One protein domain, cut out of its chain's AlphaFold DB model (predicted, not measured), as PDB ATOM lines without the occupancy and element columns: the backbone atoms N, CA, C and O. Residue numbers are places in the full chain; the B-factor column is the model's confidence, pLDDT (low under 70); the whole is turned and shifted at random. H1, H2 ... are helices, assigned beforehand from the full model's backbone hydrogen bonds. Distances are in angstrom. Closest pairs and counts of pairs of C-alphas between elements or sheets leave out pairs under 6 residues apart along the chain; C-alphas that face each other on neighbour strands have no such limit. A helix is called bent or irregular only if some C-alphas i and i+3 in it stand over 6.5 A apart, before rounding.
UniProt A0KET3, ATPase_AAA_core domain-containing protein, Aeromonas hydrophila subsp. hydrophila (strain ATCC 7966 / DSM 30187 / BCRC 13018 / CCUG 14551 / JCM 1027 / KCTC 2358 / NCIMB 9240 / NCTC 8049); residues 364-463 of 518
ATOM      1  N   GLU A 364      25.541   3.374  72.295       93.88
ATOM      2  CA  GLU A 364      25.519   4.770  72.715       93.88
ATOM      3  C   GLU A 364      25.375   4.895  74.226       93.88
ATOM      4  O   GLU A 364      26.045   5.726  74.832       93.88
ATOM      5  N   GLN A 365      24.536   4.066  74.845       94.50
ATOM      6  CA  GLN A 365      24.309   4.121  76.284       94.50
ATOM      7  C   GLN A 365      25.549   3.670  77.064       94.50
ATOM      8  O   GLN A 365      25.901   4.307  78.059       94.50
ATOM      9  N   GLU A 366      26.242   2.633  76.586       95.06
ATOM     10  CA  GLU A 366      27.550   2.210  77.100       95.06
ATOM     11  C   GLU A 366      28.558   3.368  77.068       95.06
ATOM     12  O   GLU A 366      29.169   3.710  78.086       95.06
ATOM     13  N   LEU A 367      28.678   4.036  75.916       95.56
ATOM     14  CA  LEU A 367      29.609   5.149  75.745       95.56
ATOM     15  C   LEU A 367      29.220   6.369  76.591       95.56
ATOM     16  O   LEU A 367      30.091   6.997  77.189       95.56
ATOM     17  N   ILE A 368      27.927   6.705  76.668       95.25
ATOM     18  CA  ILE A 368      27.411   7.816  77.482       95.25
ATOM     19  C   ILE A 368      27.737   7.592  78.959       95.25
ATOM     20  O   ILE A 368      28.176   8.526  79.633       95.25
ATOM     21  N   ASN A 369      27.535   6.374  79.466       94.44
ATOM     22  CA  ASN A 369      27.854   6.040  80.852       94.44
ATOM     23  C   ASN A 369      29.359   6.201  81.101       94.44
ATOM     24  O   ASN A 369      29.754   6.921  82.020       94.44
ATOM     25  N   ALA A 370      30.192   5.646  80.215       94.75
ATOM     26  CA  ALA A 370      31.643   5.720  80.342       94.75
ATOM     27  C   ALA A 370      32.175   7.162  80.356       94.75
ATOM     28  O   ALA A 370      32.991   7.501  81.213       94.75
ATOM     29  N   ILE A 371      31.707   8.038  79.458       95.50
ATOM     30  CA  ILE A 371      32.173   9.437  79.425       95.50
ATOM     31  C   ILE A 371      31.652  10.270  80.600       95.50
ATOM     32  O   ILE A 371      32.300  11.242  80.984       95.50
ATOM     33  N   LYS A 372      30.486   9.927  81.166       92.81
ATOM     34  CA  LYS A 372      29.950  10.609  82.354       92.81
ATOM     35  C   LYS A 372      30.739  10.243  83.604       92.81
ATOM     36  O   LYS A 372      30.982  11.116  84.435       92.81
ATOM     37  N   GLU A 373      31.154   8.987  83.720       93.81
ATOM     38  CA  GLU A 373      31.989   8.505  84.822       93.81
ATOM     39  C   GLU A 373      33.449   8.973  84.684       93.81
ATOM     40  O   GLU A 373      34.088   9.277  85.689       93.81
ATOM     41  N   ASN A 374      33.943   9.133  83.450       94.44
ATOM     42  CA  ASN A 374      35.349   9.429  83.141       94.44
ATOM     43  C   ASN A 374      35.515  10.728  82.329       94.44
ATOM     44  O   ASN A 374      36.236  10.797  81.328       94.44
ATOM     45  N   ILE A 375      34.842  11.796  82.764       93.81
ATOM     46  CA  ILE A 375      34.800  13.075  82.038       93.81
ATOM     47  C   ILE A 375      36.180  13.724  81.862       93.81
ATOM     48  O   ILE A 375      36.440  14.384  80.852       93.81
ATOM     49  N   ASP A 376      37.084  13.532  82.827       92.38
ATOM     50  CA  ASP A 376      38.454  14.038  82.759       92.38
ATOM     51  C   ASP A 376      39.208  13.435  81.569       92.38
ATOM     52  O   ASP A 376      39.837  14.168  80.804       92.38
ATOM     53  N   GLU A 377      39.098  12.124  81.365       92.81
ATOM     54  CA  GLU A 377      39.715  11.412  80.241       92.81
ATOM     55  C   GLU A 377      39.090  11.829  78.914       92.81
ATOM     56  O   GLU A 377      39.804  12.152  77.962       92.81
ATOM     57  N   TYR A 378      37.760  11.923  78.871       95.06
ATOM     58  CA  TYR A 378      37.050  12.326  77.662       95.06
ATOM     59  C   TYR A 378      37.395  13.756  77.229       95.06
ATOM     60  O   TYR A 378      37.628  14.015  76.048       95.06
ATOM     61  N   SER A 379      37.509  14.682  78.190       93.38
ATOM     62  CA  SER A 379      37.916  16.066  77.923       93.38
ATOM     63  C   SER A 379      39.326  16.155  77.334       93.38
ATOM     64  O   SER A 379      39.546  16.899  76.374       93.38
ATOM     65  N   LYS A 380      40.262  15.344  77.846       91.56
ATOM     66  CA  LYS A 380      41.631  15.253  77.325       91.56
ATOM     67  C   LYS A 380      41.653  14.647  75.928       91.56
ATOM     68  O   LYS A 380      42.319  15.198  75.060       91.56
ATOM     69  N   SER A 381      40.898  13.573  75.691       87.81
ATOM     70  CA  SER A 381      40.834  12.919  74.378       87.81
ATOM     71  C   SER A 381      40.302  13.863  73.294       87.81
ATOM     72  O   SER A 381      40.891  13.986  72.219       87.81
ATOM     73  N   LEU A 382      39.228  14.599  73.599       89.75
ATOM     74  CA  LEU A 382      38.641  15.564  72.669       89.75
ATOM     75  C   LEU A 382      39.467  16.844  72.498       89.75
ATOM     76  O   LEU A 382      39.203  17.603  71.561       89.75
ATOM     77  N   LEU A 383      40.448  17.083  73.376       88.94
ATOM     78  CA  LEU A 383      41.164  18.352  73.523       88.94
ATOM     79  C   LEU A 383      40.195  19.517  73.780       88.94
ATOM     80  O   LEU A 383      40.251  20.558  73.124       88.94
ATOM     81  N   PHE A 384      39.277  19.323  74.730       88.81
ATOM     82  CA  PHE A 384      38.234  20.288  75.065       88.81
ATOM     83  C   PHE A 384      38.297  20.700  76.535       88.81
ATOM     84  O   PHE A 384      38.676  19.919  77.407       88.81
ATOM     85  N   ASN A 385      37.895  21.935  76.840       93.69
ATOM     86  CA  ASN A 385      37.826  22.384  78.226       93.69
ATOM     87  C   ASN A 385      36.782  21.559  78.999       93.69
ATOM     88  O   ASN A 385      35.610  21.541  78.621       93.69
ATOM     89  N   LYS A 386      37.198  20.927  80.107       93.12
ATOM     90  CA  LYS A 386      36.339  20.077  80.948       93.12
ATOM     91  C   LYS A 386      35.031  20.759  81.352       93.12
ATOM     92  O   LYS A 386      33.960  20.223  81.091       93.12
ATOM     93  N   SER A 387      35.098  21.952  81.944       93.12
ATOM     94  CA  SER A 387      33.903  22.649  82.436       93.12
ATOM     95  C   SER A 387      32.959  23.070  81.308       93.12
ATOM     96  O   SER A 387      31.747  23.175  81.498       93.12
ATOM     97  N   GLU A 388      33.482  23.334  80.111       92.25
ATOM     98  CA  GLU A 388      32.635  23.576  78.949       92.25
ATOM     99  C   GLU A 388      31.972  22.293  78.451       92.25
ATOM    100  O   GLU A 388      30.754  22.287  78.260       92.25
ATOM    101  N   LEU A 389      32.740  21.212  78.320       93.50
ATOM    102  CA  LEU A 389      32.250  19.901  77.908       93.50
ATOM    103  C   LEU A 389      31.148  19.389  78.845       93.50
ATOM    104  O   LEU A 389      30.086  18.996  78.371       93.50
ATOM    105  N   GLU A 390      31.341  19.495  80.162       94.19
ATOM    106  CA  GLU A 390      30.339  19.144  81.178       94.19
ATOM    107  C   GLU A 390      29.020  19.897  80.972       94.19
ATOM    108  O   GLU A 390      27.945  19.298  81.002       94.19
ATOM    109  N   ARG A 391      29.072  21.210  80.698       93.38
ATOM    110  CA  ARG A 391      27.861  22.000  80.414       93.38
ATOM    111  C   ARG A 391      27.173  21.544  79.130       93.38
ATOM    112  O   ARG A 391      25.943  21.497  79.090       93.38
ATOM    113  N   LYS A 392      27.938  21.224  78.080       94.50
ATOM    114  CA  LYS A 392      27.380  20.747  76.806       94.50
ATOM    115  C   LYS A 392      26.740  19.369  76.962       94.50
ATOM    116  O   LYS A 392      25.594  19.221  76.539       94.50
ATOM    117  N   ILE A 393      27.406  18.429  77.637       94.06
ATOM    118  CA  ILE A 393      26.867  17.104  77.986       94.06
ATOM    119  C   ILE A 393      25.589  17.251  78.808       94.06
ATOM    120  O   ILE A 393      24.566  16.679  78.443       94.06
ATOM    121  N   LYS A 394      25.604  18.093  79.849       92.62
ATOM    122  CA  LYS A 394      24.423  18.364  80.677       92.62
ATOM    123  C   LYS A 394      23.248  18.898  79.858       92.62
ATOM    124  O   LYS A 394      22.106  18.525  80.083       92.62
ATOM    125  N   SER A 395      23.517  19.744  78.863       91.75
ATOM    126  CA  SER A 395      22.479  20.263  77.961       91.75
ATOM    127  C   SER A 395      21.914  19.233  76.970       91.75
ATOM    128  O   SER A 395      20.991  19.572  76.232       91.75
ATOM    129  N   CYS A 396      22.503  18.036  76.908       91.56
ATOM    130  CA  CYS A 396      22.036  16.898  76.116       91.56
ATOM    131  C   CYS A 396      21.329  15.844  76.989       91.56
ATOM    132  O   CYS A 396      20.874  14.829  76.472       91.56
ATOM    133  N   GLU A 397      21.248  16.044  78.308       86.88
ATOM    134  CA  GLU A 397      20.549  15.112  79.192       86.88
ATOM    135  C   GLU A 397      19.043  15.114  78.921       86.88
ATOM    136  O   GLU A 397      18.433  16.165  78.731       86.88
ATOM    137  N   GLY A 398      18.446  13.920  78.919       83.56
ATOM    138  CA  GLY A 398      17.028  13.719  78.612       83.56
ATOM    139  C   GLY A 398      16.710  13.581  77.121       83.56
ATOM    140  O   GLY A 398      15.550  13.356  76.787       83.56
ATOM    141  N   LEU A 399      17.707  13.697  76.237       87.75
ATOM    142  CA  LEU A 399      17.574  13.270  74.843       87.75
ATOM    143  C   LEU A 399      17.505  11.744  74.748       87.75
ATOM    144  O   LEU A 399      17.979  11.036  75.640       87.75
ATOM    145  N   ASP A 400      16.959  11.256  73.635       87.94
ATOM    146  CA  ASP A 400      17.139   9.863  73.247       87.94
ATOM    147  C   ASP A 400      18.642   9.576  73.078       87.94
ATOM    148  O   ASP A 400      19.386  10.377  72.500       87.94
ATOM    149  N   HIS A 401      19.106   8.452  73.618       82.88
ATOM    150  CA  HIS A 401      20.500   8.027  73.532       82.88
ATOM    151  C   HIS A 401      21.029   7.946  72.089       82.88
ATOM    152  O   HIS A 401      22.197   8.276  71.865       82.88
ATOM    153  N   HIS A 402      20.178   7.635  71.104       84.19
ATOM    154  CA  HIS A 402      20.564   7.596  69.691       84.19
ATOM    155  C   HIS A 402      20.933   8.985  69.125       84.19
ATOM    156  O   HIS A 402      21.819   9.105  68.262       84.19
ATOM    157  N   ASP A 403      20.311  10.044  69.659       88.62
ATOM    158  CA  ASP A 403      20.505  11.443  69.251       88.62
ATOM    159  C   ASP A 403      21.636  12.137  70.029       88.62
ATOM    160  O   ASP A 403      22.210  13.129  69.564       88.62
ATOM    161  N   PHE A 404      21.991  11.616  71.209       93.81
ATOM    162  CA  PHE A 404      22.895  12.269  72.159       93.81
ATOM    163  C   PHE A 404      24.224  12.708  71.531       93.81
ATOM    164  O   PHE A 404      24.618  13.869  71.652       93.81
ATOM    165  N   PHE A 405      24.926  11.801  70.844       93.25
ATOM    166  CA  PHE A 405      26.247  12.096  70.275       93.25
ATOM    167  C   PHE A 405      26.188  13.048  69.080       93.25
ATOM    168  O   PHE A 405      27.124  13.824  68.863       93.25
ATOM    169  N   GLU A 406      25.095  13.016  68.319       91.75
ATOM    170  CA  GLU A 406      24.899  13.937  67.205       91.75
ATOM    171  C   GLU A 406      24.694  15.365  67.724       91.75
ATOM    172  O   GLU A 406      25.367  16.301  67.280       91.75
ATOM    173  N   GLU A 407      23.830  15.523  68.726       93.69
ATOM    174  CA  GLU A 407      23.556  16.813  69.356       93.69
ATOM    175  C   GLU A 407      24.755  17.343  70.145       93.69
ATOM    176  O   GLU A 407      25.093  18.527  70.036       93.69
ATOM    177  N   LEU A 408      25.465  16.476  70.875       94.56
ATOM    178  CA  LEU A 408      26.709  16.843  71.549       94.56
ATOM    179  C   LEU A 408      27.736  17.357  70.535       94.56
ATOM    180  O   LEU A 408      28.333  18.414  70.747       94.56
ATOM    181  N   SER A 409      27.886  16.677  69.399       93.75
ATOM    182  CA  SER A 409      28.794  17.116  68.343       93.75
ATOM    183  C   SER A 409      28.412  18.472  67.760       93.75
ATOM    184  O   SER A 409      29.270  19.353  67.677       93.75
ATOM    185  N   LYS A 410      27.140  18.687  67.405       94.69
ATOM    186  CA  LYS A 410      26.670  19.987  66.891       94.69
ATOM    187  C   LYS A 410      26.935  21.109  67.892       94.69
ATOM    188  O   LYS A 410      27.326  22.207  67.508       94.69
ATOM    189  N   LYS A 411      26.769  20.840  69.186       93.06
ATOM    190  CA  LYS A 411      27.010  21.816  70.253       93.06
ATOM    191  C   LYS A 411      28.490  22.116  70.503       93.06
ATOM    192  O   LYS A 411      28.769  23.203  71.022       93.06
ATOM    193  N   LEU A 412      29.389  21.176  70.201       92.06
ATOM    194  CA  LEU A 412      30.844  21.322  70.348       92.06
ATOM    195  C   LEU A 412      31.497  21.939  69.104       92.06
ATOM    196  O   LEU A 412      32.302  22.853  69.235       92.06
ATOM    197  N   TYR A 413      31.133  21.471  67.908       91.50
ATOM    198  CA  TYR A 413      31.817  21.799  66.650       91.50
ATOM    199  C   TYR A 413      30.955  22.579  65.646       91.50
ATOM    200  O   TYR A 413      31.460  23.032  64.624       91.50
ATOM    201  N   GLY A 414      29.657  22.752  65.910       90.94
ATOM    202  CA  GLY A 414      28.708  23.370  64.971       90.94
ATOM    203  C   GLY A 414      28.195  22.419  63.883       90.94
ATOM    204  O   GLY A 414      27.283  22.772  63.140       90.94
ATOM    205  N   ASN A 415      28.741  21.207  63.797       92.19
ATOM    206  CA  ASN A 415      28.361  20.159  62.857       92.19
ATOM    207  C   ASN A 415      28.535  18.761  63.479       92.19
ATOM    208  O   ASN A 415      29.080  18.598  64.574       92.19
ATOM    209  N   VAL A 416      28.060  17.736  62.771       88.81
ATOM    210  CA  VAL A 416      28.270  16.337  63.161       88.81
ATOM    211  C   VAL A 416      29.708  15.934  62.839       88.81
ATOM    212  O   VAL A 416      30.159  16.068  61.704       88.81
ATOM    213  N   ASN A 417      30.419  15.449  63.850       87.06
ATOM    214  CA  ASN A 417      31.817  15.058  63.815       87.06
ATOM    215  C   ASN A 417      31.960  13.709  64.531       87.06
ATOM    216  O   ASN A 417      31.706  13.589  65.731       87.06
ATOM    217  N   THR A 418      32.378  12.685  63.787       84.94
ATOM    218  CA  THR A 418      32.507  11.307  64.283       84.94
ATOM    219  C   THR A 418      33.534  11.168  65.401       84.94
ATOM    220  O   THR A 418      33.420  10.239  66.201       84.94
ATOM    221  N   LYS A 419      34.480  12.111  65.519       87.25
ATOM    222  CA  LYS A 419      35.475  12.135  66.597       87.25
ATOM    223  C   LYS A 419      34.831  12.097  67.986       87.25
ATOM    224  O   LYS A 419      35.346  11.424  68.867       87.25
ATOM    225  N   VAL A 420      33.677  12.748  68.166       92.50
ATOM    226  CA  VAL A 420      32.949  12.770  69.449       92.50
ATOM    227  C   VAL A 420      32.593  11.357  69.910       92.50
ATOM    228  O   VAL A 420      32.776  11.027  71.079       92.50
ATOM    229  N   TYR A 421      32.138  10.522  68.978       93.31
ATOM    230  CA  TYR A 421      31.787   9.130  69.239       93.31
ATOM    231  C   TYR A 421      33.029   8.239  69.373       93.31
ATOM    232  O   TYR A 421      33.106   7.418  70.279       93.31
ATOM    233  N   GLN A 422      34.030   8.420  68.505       90.62
ATOM    234  CA  GLN A 422      35.267   7.625  68.521       90.62
ATOM    235  C   GLN A 422      36.081   7.836  69.806       90.62
ATOM    236  O   GLN A 422      36.586   6.877  70.384       90.62
ATOM    237  N   ASP A 423      36.172   9.071  70.295       93.00
ATOM    238  CA  ASP A 423      36.850   9.357  71.560       93.00
ATOM    239  C   ASP A 423      36.042   8.852  72.762       93.00
ATOM    240  O   ASP A 423      36.627   8.403  73.745       93.00
ATOM    241  N   ALA A 424      34.707   8.837  72.675       95.25
ATOM    242  CA  ALA A 424      33.872   8.219  73.703       95.25
ATOM    243  C   ALA A 424      34.077   6.697  73.741       95.25
ATOM    244  O   ALA A 424      34.189   6.123  74.822       95.25
ATOM    245  N   PHE A 425      34.222   6.062  72.572       95.12
ATOM    246  CA  PHE A 425      34.595   4.652  72.463       95.12
ATOM    247  C   PHE A 425      35.939   4.358  73.129       95.12
ATOM    248  O   PHE A 425      36.045   3.368  73.840       95.12
ATOM    249  N   ARG A 426      36.951   5.219  72.964       91.00
ATOM    250  CA  ARG A 426      38.248   5.048  73.643       91.00
ATOM    251  C   ARG A 426      38.108   5.090  75.161       91.00
ATOM    252  O   ARG A 426      38.647   4.222  75.837       91.00
ATOM    253  N   VAL A 427      37.369   6.069  75.680       93.88
ATOM    254  CA  VAL A 427      37.108   6.183  77.123       93.88
ATOM    255  C   VAL A 427      36.376   4.945  77.633       93.88
ATOM    256  O   VAL A 427      36.772   4.384  78.649       93.88
ATOM    257  N   TRP A 428      35.362   4.471  76.909       95.12
ATOM    258  CA  TRP A 428      34.694   3.214  77.236       95.12
ATOM    259  C   TRP A 428      35.662   2.031  77.213       95.12
ATOM    260  O   TRP A 428      35.716   1.294  78.186       95.12
ATOM    261  N   LEU A 429      36.480   1.889  76.167       91.88
ATOM    262  CA  LEU A 429      37.390   0.761  75.979       91.88
ATOM    263  C   LEU A 429      38.361   0.603  77.156       91.88
ATOM    264  O   LEU A 429      38.481  -0.494  77.690       91.88
ATOM    265  N   PHE A 430      39.013   1.685  77.589       89.50
ATOM    266  CA  PHE A 430      39.985   1.640  78.691       89.50
ATOM    267  C   PHE A 430      39.349   1.489  80.077       89.50
ATOM    268  O   PHE A 430      40.022   1.065  81.015       89.50
ATOM    269  N   ASN A 431      38.057   1.787  80.202       89.94
ATOM    270  CA  ASN A 431      37.296   1.612  81.437       89.94
ATOM    271  C   ASN A 431      36.405   0.354  81.405       89.94
ATOM    272  O   ASN A 431      35.708   0.055  82.378       89.94
ATOM    273  N   TYR A 432      36.433  -0.412  80.311       89.25
ATOM    274  CA  TYR A 432      35.625  -1.611  80.155       89.25
ATOM    275  C   TYR A 432      36.234  -2.785  80.925       89.25
ATOM    276  O   TYR A 432      37.302  -3.297  80.594       89.25
ATOM    277  N   GLY A 433      35.530  -3.247  81.961       81.56
ATOM    278  CA  GLY A 433      36.048  -4.235  82.912       81.56
ATOM    279  C   GLY A 433      36.118  -5.689  82.423       81.56
ATOM    280  O   GLY A 433      36.590  -6.543  83.172       81.56
ATOM    281  N   ASP A 434      35.648  -6.004  81.209       89.88
ATOM    282  CA  ASP A 434      35.554  -7.384  80.705       89.88
ATOM    283  C   ASP A 434      36.210  -7.565  79.325       89.88
ATOM    284  O   ASP A 434      35.573  -7.903  78.326       89.88
ATOM    285  N   LEU A 435      37.532  -7.384  79.271       90.62
ATOM    286  CA  LEU A 435      38.320  -7.621  78.056       90.62
ATOM    287  C   LEU A 435      38.155  -9.054  77.510       90.62
ATOM    288  O   LEU A 435      38.191  -9.273  76.299       90.62
ATOM    289  N   LYS A 436      37.886 -10.039  78.381       92.94
ATOM    290  CA  LYS A 436      37.625 -11.428  77.965       92.94
ATOM    291  C   LYS A 436      36.387 -11.537  77.084       92.94
ATOM    292  O   LYS A 436      36.374 -12.358  76.167       92.94
ATOM    293  N   GLN A 437      35.361 -10.729  77.336       94.00
ATOM    294  CA  GLN A 437      34.181 -10.687  76.484       94.00
ATOM    295  C   GLN A 437      34.506 -10.142  75.089       94.00
ATOM    296  O   GLN A 437      34.036 -10.709  74.104       94.00
ATOM    297  N   ILE A 438      35.333  -9.094  74.998       95.00
ATOM    298  CA  ILE A 438      35.766  -8.538  73.708       95.00
ATOM    299  C   ILE A 438      36.585  -9.581  72.939       95.00
ATOM    300  O   ILE A 438      36.256  -9.896  71.796       95.00
ATOM    301  N   HIS A 439      37.577 -10.198  73.591       95.19
ATOM    302  CA  HIS A 439      38.377 -11.280  73.007       95.19
ATOM    303  C   HIS A 439      37.510 -12.449  72.530       95.19
ATOM    304  O   HIS A 439      37.702 -12.961  71.428       95.19
ATOM    305  N   GLY A 440      36.524 -12.848  73.338       93.94
ATOM    306  CA  GLY A 440      35.585 -13.915  73.005       93.94
ATOM    307  C   GLY A 440      34.721 -13.594  71.787       93.94
ATOM    308  O   GLY A 440      34.525 -14.466  70.942       93.94
ATOM    309  N   LEU A 441      34.242 -12.351  71.662       94.88
ATOM    310  CA  LEU A 441      33.523 -11.891  70.474       94.88
ATOM    311  C   LEU A 441      34.435 -11.922  69.245       94.88
ATOM    312  O   LEU A 441      34.084 -12.553  68.251       94.88
ATOM    313  N   MET A 442      35.602 -11.278  69.325       95.56
ATOM    314  CA  MET A 442      36.528 -11.144  68.199       95.56
ATOM    315  C   MET A 442      37.003 -12.502  67.683       95.56
ATOM    316  O   MET A 442      36.975 -12.739  66.479       95.56
ATOM    317  N   SER A 443      37.333 -13.432  68.582       93.06
ATOM    318  CA  SER A 443      37.690 -14.806  68.213       93.06
ATOM    319  C   SER A 443      36.533 -15.573  67.563       93.06
ATOM    320  O   SER A 443      36.779 -16.450  66.736       93.06
ATOM    321  N   ALA A 444      35.283 -15.274  67.927       90.94
ATOM    322  CA  ALA A 444      34.118 -15.962  67.383       90.94
ATOM    323  C   ALA A 444      33.721 -15.457  65.984       90.94
ATOM    324  O   ALA A 444      33.256 -16.253  65.169       90.94
ATOM    325  N   ILE A 445      33.895 -14.160  65.710       91.75
ATOM    326  CA  ILE A 445      33.507 -13.538  64.431       91.75
ATOM    327  C   ILE A 445      34.641 -13.489  63.403       91.75
ATOM    328  O   ILE A 445      34.362 -13.481  62.205       91.75
ATOM    329  N   ASP A 446      35.902 -13.474  63.847       90.56
ATOM    330  CA  ASP A 446      37.079 -13.511  62.976       90.56
ATOM    331  C   ASP A 446      38.067 -14.602  63.427       90.56
ATOM    332  O   ASP A 446      39.021 -14.334  64.163       90.56
ATOM    333  N   PRO A 447      37.873 -15.850  62.961       84.50
ATOM    334  CA  PRO A 447      38.773 -16.961  63.267       84.50
ATOM    335  C   PRO A 447      40.206 -16.786  62.739       84.50
ATOM    336  O   PRO A 447      41.070 -17.586  63.089       84.50
ATOM    337  N   ASN A 448      40.469 -15.787  61.884       82.69
ATOM    338  CA  ASN A 448      41.799 -15.546  61.314       82.69
ATOM    339  C   ASN A 448      42.682 -14.652  62.194       82.69
ATOM    340  O   ASN A 448      43.853 -14.456  61.861       82.69
ATOM    341  N   LEU A 449      42.146 -14.090  63.283       85.44
ATOM    342  CA  LEU A 449      42.945 -13.333  64.242       85.44
ATOM    343  C   LEU A 449      43.979 -14.248  64.903       85.44
ATOM    344  O   LEU A 449      43.658 -15.322  65.417       85.44
ATOM    345  N   THR A 450      45.237 -13.817  64.888       84.94
ATOM    346  CA  THR A 450      46.357 -14.580  65.439       84.94
ATOM    347  C   THR A 450      46.591 -14.216  66.897       84.94
ATOM    348  O   THR A 450      46.141 -13.179  67.381       84.94
ATOM    349  N   LYS A 451      47.372 -15.043  67.601       82.31
ATOM    350  CA  LYS A 451      47.802 -14.743  68.969       82.31
ATOM    351  C   LYS A 451      48.476 -13.367  69.082       82.31
ATOM    352  O   LYS A 451      48.231 -12.672  70.055       82.31
ATOM    353  N   GLU A 452      49.246 -12.950  68.078       79.62
ATOM    354  CA  GLU A 452      49.900 -11.634  68.068       79.62
ATOM    355  C   GLU A 452      48.884 -10.483  68.084       79.62
ATOM    356  O   GLU A 452      49.109  -9.481  68.757       79.62
ATOM    357  N   ASN A 453      47.739 -10.634  67.401       89.56
ATOM    358  CA  ASN A 453      46.668  -9.635  67.438       89.56
ATOM    359  C   ASN A 453      46.084  -9.486  68.850       89.56
ATOM    360  O   ASN A 453      45.846  -8.370  69.302       89.56
ATOM    361  N   PHE A 454      45.862 -10.605  69.544       89.50
ATOM    362  CA  PHE A 454      45.340 -10.610  70.912       89.50
ATOM    363  C   PHE A 454      46.372 -10.083  71.918       89.50
ATOM    364  O   PHE A 454      46.034  -9.223  72.729       89.50
ATOM    365  N   ASP A 455      47.624 -10.536  71.808       86.31
ATOM    366  CA  ASP A 455      48.737 -10.104  72.658       86.31
ATOM    367  C   ASP A 455      48.959  -8.580  72.536       86.31
ATOM    368  O   ASP A 455      49.185  -7.923  73.546       86.31
ATOM    369  N   TYR A 456      48.815  -7.987  71.340       87.44
ATOM    370  CA  TYR A 456      48.887  -6.529  71.147       87.44
ATOM    371  C   TYR A 456      47.817  -5.770  71.945       87.44
ATOM    372  O   TYR A 456      48.114  -4.765  72.592       87.44
ATOM    373  N   VAL A 457      46.567  -6.244  71.917       88.69
ATOM    374  CA  VAL A 457      45.480  -5.622  72.684       88.69
ATOM    375  C   VAL A 457      45.723  -5.806  74.181       88.69
ATOM    376  O   VAL A 457      45.586  -4.852  74.938       88.69
ATOM    377  N   ASP A 458      46.156  -6.988  74.621       88.50
ATOM    378  CA  ASP A 458      46.520  -7.208  76.023       88.50
ATOM    379  C   ASP A 458      47.669  -6.289  76.463       88.50
ATOM    380  O   ASP A 458      47.617  -5.723  77.553       88.50
ATOM    381  N   GLU A 459      48.699  -6.093  75.637       86.50
ATOM    382  CA  GLU A 459      49.783  -5.143  75.906       86.50
ATOM    383  C   GLU A 459      49.261  -3.707  75.999       86.50
ATOM    384  O   GLU A 459      49.644  -2.995  76.924       86.50
ATOM    385  N   LEU A 460      48.341  -3.295  75.122       83.00
ATOM    386  CA  LEU A 460      47.713  -1.973  75.181       83.00
ATOM    387  C   LEU A 460      46.976  -1.752  76.513       83.00
ATOM    388  O   LEU A 460      47.108  -0.687  77.111       83.00
ATOM    389  N   PHE A 461      46.250  -2.762  77.002       78.75
ATOM    390  CA  PHE A 461      45.517  -2.708  78.274       78.75
ATOM    391  C   PHE A 461      46.411  -2.868  79.516       78.75
ATOM    392  O   PHE A 461      46.070  -2.357  80.581       78.75
ATOM    393  N   ASN A 462      47.542  -3.571  79.403       74.00
ATOM    394  CA  ASN A 462      48.505  -3.766  80.494       74.00
ATOM    395  C   ASN A 462      49.555  -2.651  80.573       74.00
ATOM    396  O   ASN A 462      50.167  -2.453  81.625       74.00
ATOM    397  N   SER A 463      49.803  -1.940  79.471       60.31
ATOM    398  CA  SER A 463      50.657  -0.762  79.459       60.31
ATOM    399  C   SER A 463      49.971   0.340  80.261       60.31
ATOM    400  O   SER A 463      48.913   0.851  79.903       60.31
TER     401      SER A 463
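This is residues 364 to 463 of the 518 residues of the protein "ATPase_AAA_core domain-containing protein" of Aeromonas hydrophila subsp. hydrophila (strain ATCC 7966 / DSM 30187 / BCRC 13018 / CCUG 14551 / JCM 1027 / KCTC 2358 / NCIMB 9240 / NCTC 8049) (UniProt A0KET3). Two lobes of unequal size make this model: a larger one of five short helices, H1 to H5, crossed over one another, and a small one of H6 and H7, which run opposite ways, loosely side by side. H5 lies nearest to the middle of the whole, and from its last residue, Asn 431, residues 432 to 434 cross to the small lobe. The printed part has 100 residues with seven named helices, H1 to H7 in order, and no named strand; its class is all helix. It is only just loose, close to compact, with a radius of gyration of the C-alphas of 15.6 A, and elongated, spanning 43 by 26 by 21 A.

Look first at H5, residues 419 to 431, a hub that touches three helices. It touches H1, residues 364 to 373, the same way at a steep tilt of 68 degrees, only just short of about perpendicular; the closest C-alphas, of Ala 370 and Trp 428, are 5.0 A apart. It touches H2, residues 375 to 382, opposite ways at a steep tilt of 46 degrees, closest at the C-alphas of Ser 381 and Asp 423, 6.0 A apart. The other hub is H4, residues 401 to 413, irregular, with C-alphas 402 and 405 7.3 A apart; its residues 405 to 409 alone touch H5, closest at the C-alphas of Ser 409 and Val 420, 6.1 A apart. H3, residues 386 to 394, forms a helical hairpin with H4, closest at the C-alphas of Ile 393 and Leu 408, 6.4 A apart. The helix packing is mostly crossed, with helices that touch at steep or about perpendicular tilts. Further out, H6, residues 435 to 445, and H7, residues 451 to 462, are close but not clearly touching, at a shallow tilt of 24 degrees, opposite ways; the closest C-alphas, of His 439 and Phe 454, are 7.3 A apart. H5 and H6 are apart. In H1, H2, H3, H5, H6 and H7 every O i to N i+4 pair is within hydrogen-bond range; in H4 7 of 9 are.

Find C-alpha 364 at (25.519, 4.770, 72.715), where H1 begins. H4 is 19.1 A from first to last C-alpha; H5 runs 18.3 A from C-alpha 419 at (35.475, 12.135, 66.597). H6 is 15.6 A long, and H7 runs 15.9 A to C-alpha 462 at (48.505, -3.766, 80.494).

The C-alphas farthest apart, of Arg 391 and Asn 448, are 44.4 A apart. Residues 444 to 453, of which 451 to 453 belong to H7, stand free. The printed part has no cut, and no link is long. The mean pLDDT of the printed part is 90.4; look for low confidence at residue 463, under 70.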